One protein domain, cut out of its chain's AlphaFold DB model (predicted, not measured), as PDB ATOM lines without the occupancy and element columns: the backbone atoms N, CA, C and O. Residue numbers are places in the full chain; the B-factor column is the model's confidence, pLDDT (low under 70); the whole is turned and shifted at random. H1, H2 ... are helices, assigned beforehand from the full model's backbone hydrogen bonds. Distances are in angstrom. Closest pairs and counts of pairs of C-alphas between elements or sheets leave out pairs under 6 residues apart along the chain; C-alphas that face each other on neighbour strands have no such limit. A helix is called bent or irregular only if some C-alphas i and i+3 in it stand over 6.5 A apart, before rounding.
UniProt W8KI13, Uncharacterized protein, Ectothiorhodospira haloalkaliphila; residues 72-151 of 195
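AT A GLANCE: This is residues 72 to 151 of the 195 residues of an uncharacterized protein of Ectothiorhodospira haloalkaliphila (UniProt W8KI13). The longest helix, H1, folds back on itself and lies to one side of a cluster in which short H2 sits between H3 and H5, with H4 near H3. The 80 printed residues, with five named helices in the order H1 to H5 and no named strand, are all helix in class and compact, with a radius of gyration of the C-alphas of 13.0 A and spans of 36 by 34 by 21 A.

HOW THE PARTS SIT: H1, residues 81 to 97, touches no helix; it has a kink of 142 degrees near residue 91 and is irregular, C-alphas 89 and 92 being 9.3 A apart. H2, residues 104 to 108, touches H3, residues 112 to 123, with residues 114 to 119 of H3 alone; the closest C-alphas, of Met 106 and Ala 115, are 4.9 A apart. H2 also touches H5, residues 135 to 146, with residues 135 to 139 of H5 alone, closest at the C-alphas of Leu 107 and Ile 135, 6.2 A. H4, residues 129 to 133, is close to H3 but not clearly touching, and meets H5 only through their link. Every O i to N i+4 pair is within hydrogen-bond range in H3, H4 and H5, 8 of 13 in H1 and 0 of 1 in H2, where 1 of 2 O i to N i+3 pairs is.

IN THESE COORDINATES: H1 starts at C-alpha 81 (215.129, 160.874, 176.814) and H5 ends at C-alpha 146 (227.037, 167.533, 190.561). H1 and H3 each measure 15.7 A, H5 16.0 A.

THE WHOLE: The farthest C-alphas, of Pro 93 and Glu 147, are 37.7 A apart. The printed part has no cut, no link is long, and no printed residue is under 70 in pLDDT.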
ATOM      1  N   ILE A  72     224.415 166.558 179.255       95.56
ATOM      2  CA  ILE A  72     224.090 166.861 180.654       95.56
ATOM      3  C   ILE A  72     223.005 165.903 181.161       95.56
ATOM      4  O   ILE A  72     222.134 165.456 180.415       95.56
ATOM      5  N   GLY A  73     223.057 165.543 182.446       93.44
ATOM      6  CA  GLY A  73     222.098 164.599 183.028       93.44
ATOM      7  C   GLY A  73     222.314 163.181 182.500       93.44
ATOM      8  O   GLY A  73     221.410 162.567 181.930       93.44
ATOM      9  N   LEU A  74     223.543 162.673 182.639       94.44
ATOM     10  CA  LEU A  74     223.896 161.325 182.196       94.44
ATOM     11  C   LEU A  74     223.039 160.271 182.903       94.44
ATOM     12  O   LEU A  74     222.775 160.367 184.103       94.44
ATOM     13  N   ALA A  75     222.628 159.260 182.142       92.38
ATOM     14  CA  ALA A  75     221.863 158.130 182.648       92.38
ATOM     15  C   ALA A  75     222.786 157.016 183.158       92.38
ATOM     16  O   ALA A  75     223.931 156.886 182.713       92.38
ATOM     17  N   ASP A  76     222.262 156.172 184.043       88.31
ATOM     18  CA  ASP A  76     223.025 155.053 184.604       88.31
ATOM     19  C   ASP A  76     222.844 153.750 183.807       88.31
ATOM     20  O   ASP A  76     223.778 152.955 183.725       88.31
ATOM     21  N   ALA A  77     221.686 153.547 183.162       83.12
ATOM     22  CA  ALA A  77     221.387 152.307 182.429       83.12
ATOM     23  C   ALA A  77     220.651 152.503 181.093       83.12
ATOM     24  O   ALA A  77     220.931 151.801 180.125       83.12
ATOM     25  N   THR A  78     219.720 153.454 180.997       83.81
ATOM     26  CA  THR A  78     218.866 153.615 179.809       83.81
ATOM     27  C   THR A  78     219.357 154.727 178.876       83.81
ATOM     28  O   THR A  78     220.078 155.633 179.299       83.81
ATOM     29  N   PRO A  79     218.991 154.696 177.579       84.06
ATOM     30  CA  PRO A  79     219.169 155.853 176.707       84.06
ATOM     31  C   PRO A  79     218.507 157.102 177.302       84.06
ATOM     32  O   PRO A  79     217.393 157.029 177.824       84.06
ATOM     33  N   ARG A  80     219.168 158.260 177.193       92.50
ATOM     34  CA  ARG A  80     218.603 159.520 177.684       92.50
ATOM     35  C   ARG A  80     217.395 159.910 176.841       92.50
ATOM     36  O   ARG A  80     217.464 159.890 175.612       92.50
ATOM     37  N   ARG A  81     216.320 160.351 177.498       93.00
ATOM     38  CA  ARG A  81     215.129 160.874 176.814       93.00
ATOM     39  C   ARG A  81     215.480 162.047 175.888       93.00
ATOM     40  O   ARG A  81     215.007 162.075 174.760       93.00
ATOM     41  N   ALA A  82     216.389 162.926 176.322       94.56
ATOM     42  CA  ALA A  82     216.904 164.037 175.519       94.56
ATOM     43  C   ALA A  82     217.496 163.578 174.171       94.56
ATOM     44  O   ALA A  82     217.131 164.118 173.132       94.56
ATOM     45  N   ASP A  83     218.327 162.526 174.169       94.56
ATOM     46  CA  ASP A  83     218.922 161.977 172.938       94.56
ATOM     47  C   ASP A  83     217.848 161.418 171.995       94.56
ATOM     48  O   ASP A  83     217.908 161.605 170.779       94.56
ATOM     49  N   VAL A  84     216.863 160.706 172.551       93.81
ATOM     50  CA  VAL A  84     215.773 160.091 171.780       93.81
ATOM     51  C   VAL A  84     214.893 161.162 171.138       93.81
ATOM     52  O   VAL A  84     214.652 161.107 169.932       93.81
ATOM     53  N   GLU A  85     214.464 162.157 171.911       96.06
ATOM     54  CA  GLU A  85     213.633 163.258 171.418       96.06
ATOM     55  C   GLU A  85     214.382 164.108 170.384       96.06
ATOM     56  O   GLU A  85     213.824 164.435 169.338       96.06
ATOM     57  N   ALA A  86     215.666 164.408 170.613       96.31
ATOM     58  CA  ALA A  86     216.493 165.150 169.665       96.31
ATOM     59  C   ALA A  86     216.606 164.427 168.312       96.31
ATOM     60  O   ALA A  86     216.440 165.036 167.253       96.31
ATOM     61  N   ARG A  87     216.821 163.105 168.335       96.00
ATOM     62  CA  ARG A  87     216.853 162.267 167.125       96.00
ATOM     63  C   ARG A  87     215.531 162.272 166.375       96.00
ATOM     64  O   ARG A  87     215.537 162.341 165.148       96.00
ATOM     65  N   GLN A  88     214.421 162.169 167.104       96.00
ATOM     66  CA  GLN A  88     213.081 162.179 166.522       96.00
ATOM     67  C   GLN A  88     212.777 163.527 165.866       96.00
ATOM     68  O   GLN A  88     212.349 163.545 164.716       96.00
ATOM     69  N   ARG A  89     213.076 164.642 166.547       96.06
ATOM     70  CA  ARG A  89     212.866 166.002 166.022       96.06
ATOM     71  C   ARG A  89     213.674 166.283 164.758       96.06
ATOM     72  O   ARG A  89     213.143 166.866 163.819       96.06
ATOM     73  N   LEU A  90     214.931 165.838 164.703       95.88
ATOM     74  CA  LEU A  90     215.780 166.027 163.521       95.88
ATOM     75  C   LEU A  90     215.404 165.117 162.342       95.88
ATOM     76  O   LEU A  90     215.785 165.406 161.208       95.88
ATOM     77  N   GLY A  91     214.694 164.011 162.588       94.81
ATOM     78  CA  GLY A  91     214.212 163.105 161.543       94.81
ATOM     79  C   GLY A  91     215.325 162.486 160.688       94.81
ATOM     80  O   GLY A  91     216.501 162.497 161.041       94.81
ATOM     81  N   ARG A  92     214.993 161.900 159.534       91.75
ATOM     82  CA  ARG A  92     216.011 161.454 158.563       91.75
ATOM     83  C   ARG A  92     216.307 162.574 157.558       91.75
ATOM     84  O   ARG A  92     215.372 163.243 157.144       91.75
ATOM     85  N   PRO A  93     217.572 162.754 157.129       91.38
ATOM     86  CA  PRO A  93     218.769 161.986 157.507       91.38
ATOM     87  C   PRO A  93     219.489 162.508 158.773       91.38
ATOM     88  O   PRO A  93     220.500 161.934 159.191       91.38
ATOM     89  N   ARG A  94     219.005 163.597 159.388       94.25
ATOM     90  CA  ARG A  94     219.778 164.397 160.356       94.25
ATOM     91  C   ARG A  94     219.793 163.874 161.788       94.25
ATOM     92  O   ARG A  94     220.728 164.191 162.512       94.25
ATOM     93  N   GLY A  95     218.884 162.995 162.182       93.81
ATOM     94  CA  GLY A  95     218.844 162.380 163.512       93.81
ATOM     95  C   GLY A  95     220.108 161.587 163.852       93.81
ATOM     96  O   GLY A  95     220.473 161.473 165.015       93.81
ATOM     97  N   SER A  96     220.852 161.113 162.847       91.44
ATOM     98  CA  SER A  96     222.166 160.482 163.042       91.44
ATOM     99  C   SER A  96     223.247 161.426 163.593       91.44
ATOM    100  O   SER A  96     224.264 160.945 164.086       91.44
ATOM    101  N   SER A  97     223.033 162.746 163.537       91.56
ATOM    102  CA  SER A  97     223.945 163.746 164.110       91.56
ATOM    103  C   SER A  97     223.949 163.759 165.639       91.56
ATOM    104  O   SER A  97     224.953 164.144 166.231       91.56
ATOM    105  N   VAL A  98     222.875 163.275 166.269       93.06
ATOM    106  CA  VAL A  98     222.780 163.133 167.722       93.06
ATOM    107  C   VAL A  98     223.356 161.776 168.097       93.06
ATOM    108  O   VAL A  98     222.692 160.734 168.006       93.06
ATOM    109  N   PHE A  99     224.621 161.755 168.499       89.19
ATOM    110  CA  PHE A  99     225.248 160.543 169.018       89.19
ATOM    111  C   PHE A  99     224.738 160.271 170.430       89.19
ATOM    112  O   PHE A  99     224.586 161.206 171.208       89.19
ATOM    113  N   PRO A 100     224.464 159.010 170.794       89.38
ATOM    114  CA  PRO A 100     223.881 158.747 172.090       89.38
ATOM    115  C   PRO A 100     224.957 158.888 173.172       89.38
ATOM    116  O   PRO A 100     226.042 158.303 173.054       89.38
ATOM    117  N   ALA A 101     224.646 159.653 174.218       94.81
ATOM    118  CA  ALA A 101     225.571 159.991 175.296       94.81
ATOM    119  C   ALA A 101     226.132 158.742 176.007       94.81
ATOM    120  O   ALA A 101     225.532 157.656 175.930       94.81
ATOM    121  N   PRO A 102     227.288 158.850 176.690       95.75
ATOM    122  CA  PRO A 102     227.774 157.768 177.532       95.75
ATOM    123  C   PRO A 102     226.854 157.572 178.744       95.75
ATOM    124  O   PRO A 102     226.205 158.508 179.207       95.75
ATOM    125  N   LEU A 103     226.832 156.355 179.285       94.75
ATOM    126  CA  LEU A 103     226.320 156.123 180.634       94.75
ATOM    127  C   LEU A 103     227.328 156.646 181.656       94.75
ATOM    128  O   LEU A 103     228.536 156.590 181.397       94.75
ATOM    129  N   ARG A 104     226.865 157.062 182.839       94.75
ATOM    130  CA  ARG A 104     227.745 157.591 183.894       94.75
ATOM    131  C   ARG A 104     228.888 156.630 184.245       94.75
ATOM    132  O   ARG A 104     230.035 157.053 184.353       94.75
ATOM    133  N   VAL A 105     228.618 155.323 184.304       93.31
ATOM    134  CA  VAL A 105     229.638 154.292 184.587       93.31
ATOM    135  C   VAL A 105     230.772 154.245 183.550       93.31
ATOM    136  O   VAL A 105     231.907 153.906 183.880       93.31
ATOM    137  N   MET A 106     230.512 154.624 182.292       95.56
ATOM    138  CA  MET A 106     231.534 154.621 181.238       95.56
ATOM    139  C   MET A 106     232.567 155.727 181.421       95.56
ATOM    140  O   MET A 106     233.671 155.605 180.896       95.56
ATOM    141  N   LEU A 107     232.226 156.803 182.140       96.12
ATOM    142  CA  LEU A 107     233.128 157.936 182.322       96.12
ATOM    143  C   LEU A 107     234.391 157.520 183.061       96.12
ATOM    144  O   LEU A 107     235.423 158.120 182.810       96.12
ATOM    145  N   GLN A 108     234.323 156.511 183.931       93.62
ATOM    146  CA  GLN A 108     235.455 156.034 184.733       93.62
ATOM    147  C   GLN A 108     236.192 154.848 184.096       93.62
ATOM    148  O   GLN A 108     237.099 154.281 184.700       93.62
ATOM    149  N   ALA A 109     235.812 154.441 182.882       96.06
ATOM    150  CA  ALA A 109     236.464 153.325 182.216       96.06
ATOM    151  C   ALA A 109     237.939 153.659 181.895       96.06
ATOM    152  O   ALA A 109     238.210 154.710 181.312       96.06
ATOM    153  N   PRO A 110     238.894 152.760 182.205       96.25
ATOM    154  CA  PRO A 110     240.321 152.995 181.967       96.25
ATOM    155  C   PRO A 110     240.712 152.904 180.486       96.25
ATOM    156  O   PRO A 110     241.800 153.324 180.108       96.25
ATOM    157  N   SER A 111     239.846 152.342 179.637       97.50
ATOM    158  CA  SER A 111     240.080 152.215 178.201       97.50
ATOM    159  C   SER A 111     238.777 152.249 177.407       97.50
ATOM    160  O   SER A 111     237.687 152.010 177.944       97.50
ATOM    161  N   TYR A 112     238.896 152.504 176.103       97.75
ATOM    162  CA  TYR A 112     237.764 152.500 175.182       97.75
ATOM    163  C   TYR A 112     237.084 151.129 175.124       97.75
ATOM    164  O   TYR A 112     235.856 151.036 175.100       97.75
ATOM    165  N   GLU A 113     237.873 150.057 175.149       98.00
ATOM    166  CA  GLU A 113     237.403 148.674 175.121       98.00
ATOM    167  C   GLU A 113     236.558 148.387 176.363       98.00
ATOM    168  O   GLU A 113     235.455 147.845 176.254       98.00
ATOM    169  N   LYS A 114     237.022 148.832 177.541       97.81
ATOM    170  CA  LYS A 114     236.271 148.680 178.787       97.81
ATOM    171  C   LYS A 114     234.998 149.527 178.790       97.81
ATOM    172  O   LYS A 114     233.955 149.029 179.208       97.81
ATOM    173  N   ALA A 115     235.042 150.755 178.269       96.50
ATOM    174  CA  ALA A 115     233.856 151.604 178.123       96.50
ATOM    175  C   ALA A 115     232.808 150.974 177.190       96.50
ATOM    176  O   ALA A 115     231.612 150.981 177.484       96.50
ATOM    177  N   CYS A 116     233.253 150.379 176.080       96.50
ATOM    178  CA  CYS A 116     232.381 149.673 175.146       96.50
ATOM    179  C   CYS A 116     231.766 148.422 175.768       96.50
ATOM    180  O   CYS A 116     230.581 148.167 175.549       96.50
ATOM    181  N   LEU A 117     232.544 147.657 176.542       96.50
ATOM    182  CA  LEU A 117     232.039 146.503 177.282       96.50
ATOM    183  C   LEU A 117     230.932 146.923 178.256       96.50
ATOM    184  O   LEU A 117     229.844 146.354 178.202       96.50
ATOM    185  N   LEU A 118     231.171 147.964 179.063       94.12
ATOM    186  CA  LEU A 118     230.169 148.519 179.980       94.12
ATOM    187  C   LEU A 118     228.901 148.949 179.231       94.12
ATOM    188  O   LEU A 118     227.792 148.642 179.652       94.12
ATOM    189  N   GLY A 119     229.040 149.597 178.074       93.19
ATOM    190  CA  GLY A 119     227.886 149.965 177.255       93.19
ATOM    191  C   GLY A 119     227.058 148.804 176.756       93.19
ATOM    192  O   GLY A 119     225.829 148.862 176.798       93.19
ATOM    193  N   ARG A 120     227.718 147.743 176.292       93.81
ATOM    194  CA  ARG A 120     227.021 146.534 175.850       93.81
ATOM    195  C   ARG A 120     226.302 145.867 177.016       93.81
ATOM    196  O   ARG A 120     225.163 145.459 176.842       93.81
ATOM    197  N   GLN A 121     226.939 145.815 178.185       92.69
ATOM    198  CA  GLN A 121     226.368 145.214 179.391       92.69
ATOM    199  C   GLN A 121     225.150 145.985 179.917       92.69
ATOM    200  O   GLN A 121     224.144 145.366 180.238       92.69
ATOM    201  N   HIS A 122     225.222 147.317 179.981       89.00
ATOM    202  CA  HIS A 122     224.182 148.127 180.625       89.00
ATOM    203  C   HIS A 122     223.103 148.655 179.670       89.00
ATOM    204  O   HIS A 122     221.958 148.801 180.077       89.00
ATOM    205  N   ALA A 123     223.447 148.939 178.409       86.88
ATOM    206  CA  ALA A 123     222.543 149.568 177.438       86.88
ATOM    207  C   ALA A 123     222.501 148.854 176.075       86.88
ATOM    208  O   ALA A 123     221.987 149.413 175.103       86.88
ATOM    209  N   GLY A 124     223.084 147.655 175.959       89.38
ATOM    210  CA  GLY A 124     223.063 146.861 174.727       89.38
ATOM    211  C   GLY A 124     223.854 147.454 173.553       89.38
ATOM    212  O   GLY A 124     223.753 146.956 172.433       89.38
ATOM    213  N   ARG A 125     224.656 148.508 173.763       89.44
ATOM    214  CA  ARG A 125     225.385 149.206 172.687       89.44
ATOM    215  C   ARG A 125     226.790 149.629 173.094       89.44
ATOM    216  O   ARG A 125     227.027 150.031 174.225       89.44
ATOM    217  N   ALA A 126     227.722 149.614 172.146       92.56
ATOM    218  CA  ALA A 126     229.056 150.166 172.366       92.56
ATOM    219  C   ALA A 126     229.044 151.706 172.389       92.56
ATOM    220  O   ALA A 126     228.148 152.353 171.837       92.56
ATOM    221  N   LEU A 127     230.075 152.284 173.006       93.44
ATOM    222  CA  LEU A 127     230.349 153.714 172.940       93.44
ATOM    223  C   LEU A 127     230.932 154.057 171.563       93.44
ATOM    224  O   LEU A 127     231.724 153.293 171.020       93.44
ATOM    225  N   SER A 128     230.555 155.198 170.985       93.00
ATOM    226  CA  SER A 128     231.169 155.644 169.729       93.00
ATOM    227  C   SER A 128     232.572 156.208 169.978       93.00
ATOM    228  O   SER A 128     232.842 156.760 171.047       93.00
ATOM    229  N   ARG A 129     233.462 156.148 168.976       94.12
ATOM    230  CA  ARG A 129     234.795 156.768 169.083       94.12
ATOM    231  C   ARG A 129     234.709 158.286 169.258       94.12
ATOM    232  O   ARG A 129     235.491 158.856 170.008       94.12
ATOM    233  N   GLN A 130     233.738 158.924 168.605       90.94
ATOM    234  CA  GLN A 130     233.496 160.357 168.762       90.94
ATOM    235  C   GLN A 130     233.135 160.699 170.211       90.94
ATOM    236  O   GLN A 130     233.747 161.589 170.789       90.94
ATOM    237  N   THR A 131     232.206 159.955 170.815       94.00
ATOM    238  CA  THR A 131     231.820 160.144 172.221       94.00
ATOM    239  C   THR A 131     232.984 159.846 173.164       94.00
ATOM    240  O   THR A 131     233.194 160.590 174.113       94.00
ATOM    241  N   TRP A 132     233.773 158.799 172.894       95.88
ATOM    242  CA  TRP A 132     234.966 158.466 173.679       95.88
ATOM    243  C   TRP A 132     235.967 159.621 173.742       95.88
ATOM    244  O   TRP A 132     236.436 159.972 174.821       95.88
ATOM    245  N   ASN A 133     236.246 160.252 172.600       94.25
ATOM    246  CA  ASN A 133     237.225 161.335 172.512       94.25
ATOM    247  C   ASN A 133     236.833 162.582 173.324       94.25
ATOM    248  O   ASN A 133     237.704 163.384 173.646       94.25
ATOM    249  N   ILE A 134     235.551 162.740 173.672       94.75
ATOM    250  CA  ILE A 134     235.057 163.857 174.489       94.75
ATOM    251  C   ILE A 134     234.720 163.451 175.933       94.75
ATOM    252  O   ILE A 134     234.264 164.294 176.699       94.75
ATOM    253  N   ILE A 135     234.975 162.202 176.352       96.19
ATOM    254  CA  ILE A 135     234.725 161.746 177.734       96.19
ATOM    255  C   ILE A 135     235.366 162.651 178.795       96.19
ATOM    256  O   ILE A 135     234.676 162.940 179.772       96.19
ATOM    257  N   PRO A 136     236.617 163.138 178.650       95.50
ATOM    258  CA  PRO A 136     237.193 164.052 179.637       95.50
ATOM    259  C   PRO A 136     236.359 165.327 179.827       95.50
ATOM    260  O   PRO A 136     236.131 165.747 180.957       95.50
ATOM    261  N   MET A 137     235.830 165.884 178.734       97.19
ATOM    262  CA  MET A 137     234.984 167.083 178.748       97.19
ATOM    263  C   MET A 137     233.617 166.797 179.374       97.19
ATOM    264  O   MET A 137     233.165 167.546 180.237       97.19
ATOM    265  N   ILE A 138     232.994 165.671 179.000       97.25
ATOM    266  CA  ILE A 138     231.733 165.211 179.600       97.25
ATOM    267  C   ILE A 138     231.910 165.030 181.113       97.25
ATOM    268  O   ILE A 138     231.077 165.488 181.887       97.25
ATOM    269  N   ARG A 139     233.011 164.403 181.548       97.12
ATOM    270  CA  ARG A 139     233.323 164.191 182.967       97.12
ATOM    271  C   ARG A 139     233.526 165.512 183.709       97.12
ATOM    272  O   ARG A 139     233.019 165.656 184.815       97.12
ATOM    273  N   ALA A 140     234.240 166.469 183.114       97.12
ATOM    274  CA  ALA A 140     234.443 167.786 183.712       97.12
ATOM    275  C   ALA A 140     233.113 168.531 183.920       97.12
ATOM    276  O   ALA A 140     232.885 169.071 185.000       97.12
ATOM    277  N   MET A 141     232.220 168.508 182.922       97.94
ATOM    278  CA  MET A 141     230.892 169.118 183.036       97.94
ATOM    279  C   MET A 141     229.994 168.385 184.046       97.94
ATOM    280  O   MET A 141     229.350 169.033 184.866       97.94
ATOM    281  N   ASP A 142     229.960 167.048 184.024       97.31
ATOM    282  CA  ASP A 142     229.149 166.248 184.955       97.31
ATOM    283  C   ASP A 142     229.592 166.484 186.409       97.31
ATOM    284  O   ASP A 142     228.750 166.771 187.255       97.31
ATOM    285  N   ASN A 143     230.902 166.497 186.687       96.81
ATOM    286  CA  ASN A 143     231.432 166.851 188.008       96.81
ATOM    287  C   ASN A 143     231.036 168.279 188.415       96.81
ATOM    288  O   ASN A 143     230.537 168.490 189.519       96.81
ATOM    289  N   PHE A 144     231.207 169.254 187.516       97.69
ATOM    290  CA  PHE A 144     230.830 170.642 187.778       97.69
ATOM    291  C   PHE A 144     229.340 170.781 188.116       97.69
ATOM    292  O   PHE A 144     228.986 171.516 189.032       97.69
ATOM    293  N   LEU A 145     228.445 170.075 187.432       97.25
ATOM    294  CA  LEU A 145     227.013 170.152 187.729       97.25
ATOM    295  C   LEU A 145     226.616 169.387 188.998       97.25
ATOM    296  O   LEU A 145     225.681 169.803 189.676       97.25
ATOM    297  N   GLN A 146     227.316 168.304 189.343       95.62
ATOM    298  CA  GLN A 146     227.037 167.533 190.561       95.62
ATOM    299  C   GLN A 146     227.423 168.269 191.852       95.62
ATOM    300  O   GLN A 146     226.807 168.043 192.889       95.62
ATOM    301  N   GLU A 147     228.400 169.173 191.807       97.38
ATOM    302  CA  GLU A 147     228.817 169.957 192.978       97.38
ATOM    303  C   GLU A 147     227.748 170.933 193.499       97.38
ATOM    304  O   GLU A 147     227.818 171.355 194.651       97.38
ATOM    305  N   CYS A 148     226.798 171.358 192.661       96.75
ATOM    306  CA  CYS A 148     225.742 172.286 193.064       96.75
ATOM    307  C   CYS A 148     224.540 172.167 192.126       96.75
ATOM    308  O   CYS A 148     224.609 172.556 190.957       96.75
ATOM    309  N   VAL A 149     223.422 171.675 192.666       92.94
ATOM    310  CA  VAL A 149     222.183 171.429 191.913       92.94
ATOM    311  C   VAL A 149     221.630 172.694 191.243       92.94
ATOM    312  O   VAL A 149     221.150 172.625 190.112       92.94
ATOM    313  N   ASP A 150     221.813 173.863 191.863       96.00
ATOM    314  CA  ASP A 150     221.342 175.152 191.336       96.00
ATOM    315  C   ASP A 150     222.049 175.563 190.037       96.00
ATOM    316  O   ASP A 150     221.558 176.413 189.294       96.00
ATOM    317  N   ARG A 151     223.185 174.936 189.688       96.75
ATOM    318  CA  ARG A 151     223.861 175.179 188.401       96.75
ATOM    319  C   ARG A 151     222.992 174.766 187.213       96.75
ATOM    320  O   ARG A 151     223.047 175.406 186.164       96.75
TER     321      ARG A 151